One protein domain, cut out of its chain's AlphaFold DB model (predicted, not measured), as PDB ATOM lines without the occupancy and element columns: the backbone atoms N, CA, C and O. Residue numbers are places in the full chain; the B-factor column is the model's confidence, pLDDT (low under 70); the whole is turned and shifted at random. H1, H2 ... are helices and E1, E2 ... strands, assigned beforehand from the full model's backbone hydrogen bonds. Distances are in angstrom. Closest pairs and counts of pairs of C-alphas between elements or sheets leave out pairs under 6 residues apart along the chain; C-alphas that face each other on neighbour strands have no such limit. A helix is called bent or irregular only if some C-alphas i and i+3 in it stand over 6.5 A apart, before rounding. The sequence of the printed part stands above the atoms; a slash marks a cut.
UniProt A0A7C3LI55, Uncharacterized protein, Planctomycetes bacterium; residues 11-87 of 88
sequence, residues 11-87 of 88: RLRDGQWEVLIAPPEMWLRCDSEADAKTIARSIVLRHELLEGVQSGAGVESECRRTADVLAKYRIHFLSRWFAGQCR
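This is residues 11 to 87 of the 88 residues of an uncharacterized protein of Planctomycetes bacterium (UniProt A0A7C3LI55). A small three-stranded sheet forms one end of an elongated body, with the first arm of the bent helix H1 packed over one face and the other face bare. The second arm of H1 runs away from the sheet, and H2 and H3 form a helical hairpin alongside H1, with H2 crossing the first arm of H1. The 77 printed residues hold three named strands, then three named helices, in the order E1, E2, E3, H1, H2, H3; the sheet has the order E1, E2, E3, antiparallel throughout, and the class is mixed, helices and strands. The whole is compact, with a radius of gyration of the C-alphas of 12.6 A, and spans 39 by 21 by 19 A.

E1, residues 11 to 13, begins at C-alpha 11 (301.697, 265.268, 207.829). E2, residues 16 to 22, is 18.1 A long, and E3, residues 26 to 30, is 12.8 A. H1, residues 33 to 50, was assigned as one helix by its hydrogen bonds but is bent: C-alphas 40 and 43 are 6.8 A apart. Its arms are H1a, residues 33 to 40, 10.3 A long, and H1b, residues 43 to 50, 10.7 A. H2, residues 57 to 72, is 23.0 A long. H3, residues 76 to 85, is 14.4 A and ends at C-alpha 85 (280.185, 278.037, 194.165).

E1, E2 and E3 form a meander, each strand the antiparallel neighbour of the one before. In the hairpin of E1 and E2, N 11 and O 18 are 2.9 A apart, within hydrogen-bond range; in that of E2 and E3, N 28 and O 19 are 2.8 A apart. H1a is on the sheet at a height of 8.1 A and runs along the strands, at 2 degrees to E2 on the local plane. The closest C-alphas of E2 and H1a, Val 19 and Ala 36, are 5.5 A apart. H1b stands at a steep tilt of 51 degrees to H1a and is not on the sheet. H2 touches H1a with residues 66 to 70 alone, about perpendicular at 80 degrees; the closest C-alphas, Thr 38 and Thr 66, are 6.1 A apart. H1b and H2 are close but not clearly touching, with the C-alphas of Leu 45 and Cys 63 closest at 8.0 A. H2 and H3 touch as a helical hairpin, opposite ways at a shallow tilt of 18 degrees, with the C-alphas of Ala 67 and Ser 79 closest at 4.2 A. H1a and H3 are apart. In H1a, H1b, H2 and H3 every O i to N i+4 pair is within hydrogen-bond range.

The two C-alphas farthest apart, those of Asp 14 and Gly 52, are 38.9 A apart. The printed part has no cut and no long link. The mean pLDDT of the printed part is 87.1; residues 54 to 57 and residue 87 are under 70.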
ATOM      1  N   ARG A  11     300.805 266.212 207.141       93.19
ATOM      2  CA  ARG A  11     301.697 265.268 207.829       93.19
ATOM      3  C   ARG A  11     300.917 264.362 208.774       93.19
ATOM      4  O   ARG A  11     299.846 264.739 209.237       93.19
ATOM      5  N   LEU A  12     301.480 263.202 209.099       94.12
ATOM      6  CA  LEU A  12     301.000 262.343 210.181       94.12
ATOM      7  C   LEU A  12     301.867 262.590 211.420       94.12
ATOM      8  O   LEU A  12     303.088 262.437 211.356       94.12
ATOM      9  N   ARG A  13     301.252 262.975 212.537       91.94
ATOM     10  CA  ARG A  13     301.934 263.256 213.804       91.94
ATOM     11  C   ARG A  13     301.165 262.613 214.954       91.94
ATOM     12  O   ARG A  13     299.968 262.831 215.081       91.94
ATOM     13  N   ASP A  14     301.847 261.809 215.768       90.69
ATOM     14  CA  ASP A  14     301.250 261.122 216.928       90.69
ATOM     15  C   ASP A  14     299.982 260.307 216.575       90.69
ATOM     16  O   ASP A  14     299.023 260.240 217.338       90.69
ATOM     17  N   GLY A  15     299.954 259.703 215.379       91.25
ATOM     18  CA  GLY A  15     298.802 258.939 214.878       91.25
ATOM     19  C   GLY A  15     297.638 259.787 214.353       91.25
ATOM     20  O   GLY A  15     296.631 259.226 213.930       91.25
ATOM     21  N   GLN A  16     297.775 261.115 214.326       93.62
ATOM     22  CA  GLN A  16     296.763 262.043 213.834       93.62
ATOM     23  C   GLN A  16     297.249 262.792 212.590       93.62
ATOM     24  O   GLN A  16     298.401 263.221 212.503       93.62
ATOM     25  N   TRP A  17     296.372 262.940 211.599       95.31
ATOM     26  CA  TRP A  17     296.687 263.718 210.406       95.31
ATOM     27  C   TRP A  17     296.604 265.207 210.712       95.31
ATOM     28  O   TRP A  17     295.693 265.656 211.396       95.31
ATOM     29  N   GLU A  18     297.544 265.986 210.198       94.81
ATOM     30  CA  GLU A  18     297.575 267.434 210.338       94.81
ATOM     31  C   GLU A  18     297.723 268.092 208.963       94.81
ATOM     32  O   GLU A  18     298.417 267.568 208.089       94.81
ATOM     33  N   VAL A  19     297.099 269.254 208.782       93.50
ATOM     34  CA  VAL A  19     297.218 270.097 207.585       93.50
ATOM     35  C   VAL A  19     297.606 271.518 207.980       93.50
ATOM     36  O   VAL A  19     297.061 272.073 208.934       93.50
ATOM     37  N   LEU A  20     298.568 272.110 207.276       91.12
ATOM     38  CA  LEU A  20     299.045 273.463 207.550       91.12
ATOM     39  C   LEU A  20     298.081 274.496 206.954       91.12
ATOM     40  O   LEU A  20     298.141 274.778 205.768       91.12
ATOM     41  N   ILE A  21     297.204 275.083 207.763       86.31
ATOM     42  CA  ILE A  21     296.178 276.026 207.276       86.31
ATOM     43  C   ILE A  21     296.638 277.488 207.277       86.31
ATOM     44  O   ILE A  21     296.066 278.309 206.562       86.31
ATOM     45  N   ALA A  22     297.667 277.820 208.059       81.75
ATOM     46  CA  ALA A  22     298.330 279.117 208.002       81.75
ATOM     47  C   ALA A  22     299.830 278.947 208.308       81.75
ATOM     48  O   ALA A  22     300.193 278.572 209.430       81.75
ATOM     49  N   PRO A  23     300.720 279.178 207.327       75.12
ATOM     50  CA  PRO A  23     302.154 279.118 207.565       75.12
ATOM     51  C   PRO A  23     302.615 280.224 208.532       75.12
ATOM     52  O   PRO A  23     302.037 281.313 208.528       75.12
ATOM     53  N   PRO A  24     303.672 279.980 209.330       72.56
ATOM     54  CA  PRO A  24     304.453 278.738 209.391       72.56
ATOM     55  C   PRO A  24     303.966 277.710 210.433       72.56
ATOM     56  O   PRO A  24     304.424 276.569 210.416       72.56
ATOM     57  N   GLU A  25     303.051 278.074 211.335       85.00
ATOM     58  CA  GLU A  25     302.872 277.328 212.596       85.00
ATOM     59  C   GLU A  25     301.459 276.778 212.832       85.00
ATOM     60  O   GLU A  25     301.265 275.964 213.737       85.00
ATOM     61  N   MET A  26     300.461 277.159 212.028       89.25
ATOM     62  CA  MET A  26     299.080 276.746 212.274       89.25
ATOM     63  C   MET A  26     298.754 275.423 211.582       89.25
ATOM     64  O   MET A  26     298.348 275.380 210.419       89.25
ATOM     65  N   TRP A  27     298.908 274.341 212.337       92.69
ATOM     66  CA  TRP A  27     298.512 272.995 211.938       92.69
ATOM     67  C   TRP A  27     297.132 272.660 212.495       92.69
ATOM     68  O   TRP A  27     296.890 272.744 213.698       92.69
ATOM     69  N   LEU A  28     296.229 272.253 211.612       92.44
ATOM     70  CA  LEU A  28     294.909 271.766 211.967       92.44
ATOM     71  C   LEU A  28     294.926 270.241 212.012       92.44
ATOM     72  O   LEU A  28     295.248 269.587 211.021       92.44
ATOM     73  N   ARG A  29     294.525 269.683 213.152       94.50
ATOM     74  CA  ARG A  29     294.342 268.242 213.324       94.50
ATOM     75  C   ARG A  29     293.083 267.768 212.611       94.50
ATOM     76  O   ARG A  29     292.025 268.375 212.748       94.50
ATOM     77  N   CYS A  30     293.219 266.667 211.892       93.56
ATOM     78  CA  CYS A  30     292.193 266.006 211.108       93.56
ATOM     79  C   CYS A  30     291.974 264.580 211.623       93.56
ATOM     80  O   CYS A  30     292.913 263.901 212.037       93.56
ATOM     81  N   ASP A  31     290.731 264.116 211.561       90.94
ATOM     82  CA  ASP A  31     290.336 262.761 211.961       90.94
ATOM     83  C   ASP A  31     290.801 261.698 210.959       90.94
ATOM     84  O   ASP A  31     290.914 260.522 211.298       90.94
ATOM     85  N   SER A  32     291.053 262.089 209.707       93.62
ATOM     86  CA  SER A  32     291.456 261.173 208.643       93.62
ATOM     87  C   SER A  32     292.415 261.824 207.648       93.62
ATOM     88  O   SER A  32     292.451 263.047 207.490       93.62
ATOM     89  N   GLU A  33     293.160 260.985 206.925       93.88
ATOM     90  CA  GLU A  33     293.993 261.430 205.802       93.88
ATOM     91  C   GLU A  33     293.148 262.127 204.728       93.88
ATOM     92  O   GLU A  33     293.561 263.133 204.151       93.88
ATOM     93  N   ALA A  34     291.950 261.597 204.465       93.06
ATOM     94  CA  ALA A  34     291.044 262.113 203.450       93.06
ATOM     95  C   ALA A  34     290.588 263.544 203.769       93.06
ATOM     96  O   ALA A  34     290.537 264.387 202.870       93.06
ATOM     97  N   ASP A  35     290.314 263.832 205.042       93.69
ATOM     98  CA  ASP A  35     289.962 265.174 205.504       93.69
ATOM     99  C   ASP A  35     291.147 266.129 205.327       93.69
ATOM    100  O   ASP A  35     291.002 267.176 204.694       93.69
ATOM    101  N   ALA A  36     292.338 265.733 205.792       93.50
ATOM    102  CA  ALA A  36     293.550 266.541 205.658       93.50
ATOM    103  C   ALA A  36     293.867 266.859 204.189       93.50
ATOM    104  O   ALA A  36     294.145 268.009 203.851       93.50
ATOM    105  N   LYS A  37     293.757 265.865 203.298       91.81
ATOM    106  CA  LYS A  37     293.942 266.038 201.848       91.81
ATOM    107  C   LYS A  37     292.886 266.956 201.230       91.81
ATOM    108  O   LYS A  37     293.223 267.765 200.370       91.81
ATOM    109  N   THR A  38     291.632 266.869 201.675       93.06
ATOM    110  CA  THR A  38     290.547 267.737 201.182       93.06
ATOM    111  C   THR A  38     290.791 269.195 201.574       93.06
ATOM    112  O   THR A  38     290.732 270.086 200.727       93.06
ATOM    113  N   ILE A  39     291.149 269.448 202.837       92.31
ATOM    114  CA  ILE A  39     291.490 270.797 203.314       92.31
ATOM    115  C   ILE A  39     292.733 271.314 202.589       92.31
ATOM    116  O   ILE A  39     292.743 272.457 202.133       92.31
ATOM    117  N   ALA A  40     293.746 270.465 202.409       92.25
ATOM    118  CA  ALA A  40     294.961 270.823 201.694       92.25
ATOM    119  C   ALA A  40     294.701 271.245 200.250       92.25
ATOM    120  O   ALA A  40     295.219 272.267 199.798       92.25
ATOM    121  N   ARG A  41     293.861 270.492 199.537       90.94
ATOM    122  CA  ARG A  41     293.515 270.769 198.143       90.94
ATOM    123  C   ARG A  41     292.598 271.981 197.976       90.94
ATOM    124  O   ARG A  41     292.582 272.565 196.896       90.94
ATOM    125  N   SER A  42     291.882 272.401 199.021       91.06
ATOM    126  CA  SER A  42     290.911 273.502 198.940       91.06
ATOM    127  C   SER A  42     291.494 274.802 198.360       91.06
ATOM    128  O   SER A  42     290.798 275.515 197.644       91.06
ATOM    129  N   ILE A  43     292.777 275.107 198.581       86.12
ATOM    130  CA  ILE A  43     293.394 276.314 198.012       86.12
ATOM    131  C   ILE A  43     293.617 276.218 196.499       86.12
ATOM    132  O   ILE A  43     293.406 277.197 195.785       86.12
ATOM    133  N   VAL A  44     293.977 275.028 196.014       87.88
ATOM    134  CA  VAL A  44     294.147 274.743 194.587       87.88
ATOM    135  C   VAL A  44     292.788 274.786 193.908       87.88
ATOM    136  O   VAL A  44     292.609 275.545 192.965       87.88
ATOM    137  N   LEU A  45     291.803 274.077 194.468       88.25
ATOM    138  CA  LEU A  45     290.448 274.034 193.926       88.25
ATOM    139  C   LEU A  45     289.826 275.435 193.837       88.25
ATOM    140  O   LEU A  45     289.216 275.786 192.832       88.25
ATOM    141  N   ARG A  46     290.020 276.270 194.865       88.00
ATOM    142  CA  ARG A  46     289.572 277.668 194.846       88.00
ATOM    143  C   ARG A  46     290.196 278.451 193.691       88.00
ATOM    144  O   ARG A  46     289.505 279.252 193.073       88.00
ATOM    145  N   HIS A  47     291.483 278.252 193.423       85.75
ATOM    146  CA  HIS A  47     292.167 278.922 192.320       85.75
ATOM    147  C   HIS A  47     291.668 278.426 190.960       85.75
ATOM    148  O   HIS A  47     291.341 279.241 190.109       85.75
ATOM    149  N   GLU A  48     291.528 277.110 190.785       86.19
ATOM    150  CA  GLU A  48     291.013 276.505 189.550       86.19
ATOM    151  C   GLU A  48     289.603 277.006 189.205       86.19
ATOM    152  O   GLU A  48     289.310 277.275 188.041       86.19
ATOM    153  N   LEU A  49     288.749 277.188 190.217       85.69
ATOM    154  CA  LEU A  49     287.419 277.785 190.073       85.69
ATOM    155  C   LEU A  49     287.479 279.268 189.689       85.69
ATOM    156  O   LEU A  49     286.761 279.699 188.793       85.69
ATOM    157  N   LEU A  50     288.341 280.054 190.345       84.88
ATOM    158  CA  LEU A  50     288.505 281.481 190.040       84.88
ATOM    159  C   LEU A  50     289.076 281.722 188.637       84.88
ATOM    160  O   LEU A  50     288.739 282.722 188.008       84.88
ATOM    161  N   GLU A  51     289.928 280.822 188.148       85.31
ATOM    162  CA  GLU A  51     290.478 280.872 186.791       85.31
ATOM    163  C   GLU A  51     289.533 280.290 185.727       85.31
ATOM    164  O   GLU A  51     289.841 280.361 184.539       85.31
ATOM    165  N   GLY A  52     288.397 279.701 186.122       78.94
ATOM    166  CA  GLY A  52     287.480 279.024 185.198       78.94
ATOM    167  C   GLY A  52     288.085 277.777 184.539       78.94
ATOM    168  O   GLY A  52     287.647 277.372 183.466       78.94
ATOM    169  N   VAL A  53     289.111 277.177 185.155       76.00
ATOM    170  CA  VAL A  53     289.830 275.998 184.635       76.00
ATOM    171  C   VAL A  53     288.993 274.727 184.787       76.00
ATOM    172  O   VAL A  53     289.100 273.810 183.973       76.00
ATOM    173  N   GLN A  54     288.152 274.668 185.819       65.88
ATOM    174  CA  GLN A  54     287.262 273.542 186.078       65.88
ATOM    175  C   GLN A  54     285.795 273.989 186.090       65.88
ATOM    176  O   GLN A  54     285.432 274.953 186.760       65.88
ATOM    177  N   SER A  55     284.935 273.265 185.365       62.06
ATOM    178  CA  SER A  55     283.477 273.465 185.356       62.06
ATOM    179  C   SER A  55     282.733 272.139 185.127       62.06
ATOM    180  O   SER A  55     283.274 271.221 184.510       62.06
ATOM    181  N   GLY A  56     281.489 272.036 185.617       68.75
ATOM    182  CA  GLY A  56     280.589 270.886 185.420       68.75
ATOM    183  C   GLY A  56     280.301 270.054 186.681       68.75
ATOM    184  O   GLY A  56     280.873 270.286 187.743       68.75
ATOM    185  N   ALA A  57     279.443 269.035 186.552       67.94
ATOM    186  CA  ALA A  57     278.869 268.274 187.678       67.94
ATOM    187  C   ALA A  57     279.893 267.621 188.637       67.94
ATOM    188  O   ALA A  57     279.615 267.414 189.820       67.94
ATOM    189  N   GLY A  58     281.097 267.295 188.152       76.44
ATOM    190  CA  GLY A  58     282.181 266.779 189.000       76.44
ATOM    191  C   GLY A  58     282.727 267.825 189.978       76.44
ATOM    192  O   GLY A  58     283.068 267.498 191.114       76.44
ATOM    193  N   VAL A  59     282.738 269.089 189.557       80.94
ATOM    194  CA  VAL A  59     283.255 270.225 190.323       80.94
ATOM    195  C   VAL A  59     282.292 270.609 191.437       80.94
ATOM    196  O   VAL A  59     282.729 270.856 192.554       80.94
ATOM    197  N   GLU A  60     280.983 270.579 191.189       83.69
ATOM    198  CA  GLU A  60     279.971 270.844 192.218       83.69
ATOM    199  C   GLU A  60     280.033 269.830 193.366       83.69
ATOM    200  O   GLU A  60     279.994 270.199 194.541       83.69
ATOM    201  N   SER A  61     280.171 268.542 193.032       86.75
ATOM    202  CA  SER A  61     280.320 267.471 194.023       86.75
ATOM    203  C   SER A  61     281.597 267.652 194.846       86.75
ATOM    204  O   SER A  61     281.583 267.546 196.077       86.75
ATOM    205  N   GLU A  62     282.699 268.008 194.180       87.19
ATOM    206  CA  GLU A  62     283.975 268.274 194.836       87.19
ATOM    207  C   GLU A  62     283.928 269.532 195.718       87.19
ATOM    208  O   GLU A  62     284.414 269.510 196.852       87.19
ATOM    209  N   CYS A  63     283.269 270.601 195.269       89.12
ATOM    210  CA  CYS A  63     283.063 271.815 196.051       89.12
ATOM    211  C   CYS A  63     282.171 271.552 197.266       89.12
ATOM    212  O   CYS A  63     282.483 272.024 198.359       89.12
ATOM    213  N   ARG A  64     281.106 270.752 197.117       90.25
ATOM    214  CA  ARG A  64     280.201 270.408 198.222       90.25
ATOM    215  C   ARG A  64     280.926 269.580 199.274       90.25
ATOM    216  O   ARG A  64     280.841 269.898 200.458       90.25
ATOM    217  N   ARG A  65     281.687 268.568 198.846       91.25
ATOM    218  CA  ARG A  65     282.540 267.774 199.741       91.25
ATOM    219  C   ARG A  65     283.559 268.656 200.460       91.25
ATOM    220  O   ARG A  65     283.733 268.533 201.668       91.25
ATOM    221  N   THR A  66     284.211 269.558 199.730       93.00
ATOM    222  CA  THR A  66     285.193 270.484 200.307       93.00
ATOM    223  C   THR A  66     284.537 271.419 201.324       93.00
ATOM    224  O   THR A  66     285.068 271.592 202.418       93.00
ATOM    225  N   ALA A  67     283.356 271.968 201.025       93.44
ATOM    226  CA  ALA A  67     282.608 272.834 201.933       93.44
ATOM    227  C   ALA A  67     282.218 272.129 203.243       93.44
ATOM    228  O   ALA A  67     282.338 272.741 204.308       93.44
ATOM    229  N   ASP A  68     281.788 270.867 203.159       93.38
ATOM    230  CA  ASP A  68     281.395 270.041 204.306       93.38
ATOM    231  C   ASP A  68     282.588 269.735 205.223       93.38
ATOM    232  O   ASP A  68     282.547 270.015 206.424       93.38
ATOM    233  N   VAL A  69     283.714 269.298 204.644       94.12
ATOM    234  CA  VAL A  69     284.950 269.069 205.405       94.12
ATOM    235  C   VAL A  69     285.423 270.371 206.055       94.12
ATOM    236  O   VAL A  69     285.695 270.406 207.249       94.12
ATOM    237  N   LEU A  70     285.463 271.485 205.321       92.81
ATOM    238  CA  LEU A  70     285.863 272.773 205.895       92.81
ATOM    239  C   LEU A  70     284.918 273.233 207.021       92.81
ATOM    240  O   LEU A  70     285.385 273.819 208.002       92.81
ATOM    241  N   ALA A  71     283.614 272.952 206.917       93.19
ATOM    242  CA  ALA A  71     282.642 273.246 207.969       93.19
ATOM    243  C   ALA A  71     282.905 272.416 209.232       93.19
ATOM    244  O   ALA A  71     282.914 272.976 210.333       93.19
ATOM    245  N   LYS A  72     283.189 271.115 209.073       93.62
ATOM    246  CA  LYS A  72     283.539 270.196 210.167       93.62
ATOM    247  C   LYS A  72     284.697 270.734 211.014       93.62
ATOM    248  O   LYS A  72     284.635 270.686 212.240       93.62
ATOM    249  N   TYR A  73     285.703 271.329 210.373       91.69
ATOM    250  CA  TYR A  73     286.869 271.910 211.048       91.69
ATOM    251  C   TYR A  73     286.762 273.419 211.331       91.69
ATOM    252  O   TYR A  73     287.767 274.066 211.621       91.69
ATOM    253  N   ARG A  74     285.550 273.994 211.280       89.50
ATOM    254  CA  ARG A  74     285.268 275.414 211.587       89.50
ATOM    255  C   ARG A  74     286.032 276.421 210.716       89.50
ATOM    256  O   ARG A  74     286.214 277.577 211.099       89.50
ATOM    257  N   ILE A  75     286.417 276.034 209.502       87.94
ATOM    258  CA  ILE A  75     287.020 276.933 208.510       87.94
ATOM    259  C   ILE A  75     285.895 277.655 207.751       87.94
ATOM    260  O   ILE A  75     285.644 277.440 206.563       87.94
ATOM    261  N   HIS A  76     285.168 278.508 208.477       86.69
ATOM    262  CA  HIS A  76     283.894 279.082 208.034       86.69
ATOM    263  C   HIS A  76     283.995 279.925 206.758       86.69
ATOM    264  O   HIS A  76     283.091 279.877 205.925       86.69
ATOM    265  N   PHE A  77     285.086 280.678 206.583       86.44
ATOM    266  CA  PHE A  77     285.267 281.538 205.410       86.44
ATOM    267  C   PHE A  77     285.320 280.727 204.109       86.44
ATOM    268  O   PHE A  77     284.529 280.971 203.196       86.44
ATOM    269  N   LEU A  78     286.208 279.729 204.040       86.06
ATOM    270  CA  LEU A  78     286.345 278.887 202.850       86.06
ATOM    271  C   LEU A  78     285.121 277.989 202.665       86.06
ATOM    272  O   LEU A  78     284.637 277.866 201.545       86.06
ATOM    273  N   SER A  79     284.570 277.429 203.747       89.94
ATOM    274  CA  SER A  79     283.350 276.615 203.676       89.94
ATOM    275  C   SER A  79     282.191 277.382 203.028       89.94
ATOM    276  O   SER A  79     281.570 276.890 202.086       89.94
ATOM    277  N   ARG A  80     281.949 278.629 203.459       89.00
ATOM    278  CA  ARG A  80     280.896 279.480 202.890       89.00
ATOM    279  C   ARG A  80     281.166 279.846 201.433       89.00
ATOM    280  O   ARG A  80     280.224 279.891 200.646       89.00
ATOM    281  N   TRP A  81     282.424 280.109 201.080       90.06
ATOM    282  CA  TRP A  81     282.806 280.401 199.700       90.06
ATOM    283  C   TRP A  81     282.516 279.204 198.784       90.06
ATOM    284  O   TRP A  81     281.783 279.355 197.810       90.06
ATOM    285  N   PHE A  82     282.980 278.004 199.152       89.25
ATOM    286  CA  PHE A  82     282.725 276.780 198.386       89.25
ATOM    287  C   PHE A  82     281.238 276.450 198.286       89.25
ATOM    288  O   PHE A  82     280.760 276.142 197.199       89.25
ATOM    289  N   ALA A  83     280.482 276.588 199.378       87.62
ATOM    290  CA  ALA A  83     279.034 276.387 199.359       87.62
ATOM    291  C   ALA A  83     278.316 277.339 198.381       87.62
ATOM    292  O   ALA A  83     277.307 276.959 197.788       87.62
ATOM    293  N   GLY A  84     278.838 278.557 198.192       84.75
ATOM    294  CA  GLY A  84     278.329 279.519 197.214       84.75
ATOM    295  C   GLY A  84     278.667 279.177 195.761       84.75
ATOM    296  O   GLY A  84     277.893 279.531 194.883       84.75
ATOM    297  N   GLN A  85     279.781 278.483 195.508       81.25
ATOM    298  CA  GLN A  85     280.185 278.037 194.165       81.25
ATOM    299  C   GLN A  85     279.495 276.733 193.724       81.25
ATOM    300  O   GLN A  85     279.520 276.398 192.552       81.25
ATOM    301  N   CYS A  86     278.848 275.997 194.636       70.69
ATOM    302  CA  CYS A  86     278.100 274.767 194.321       70.69
ATOM    303  C   CYS A  86     276.665 275.011 193.811       70.69
ATOM    304  O   CYS A  86     275.842 274.099 193.880       70.69
ATOM    305  N   ARG A  87     276.302 276.251 193.470       59.81
ATOM    306  CA  ARG A  87     274.955 276.622 193.016       59.81
ATOM    307  C   ARG A  87     275.045 277.105 191.573       59.81
ATOM    308  O   ARG A  87     275.078 278.313 191.361       59.81
TER     309      ARG A  87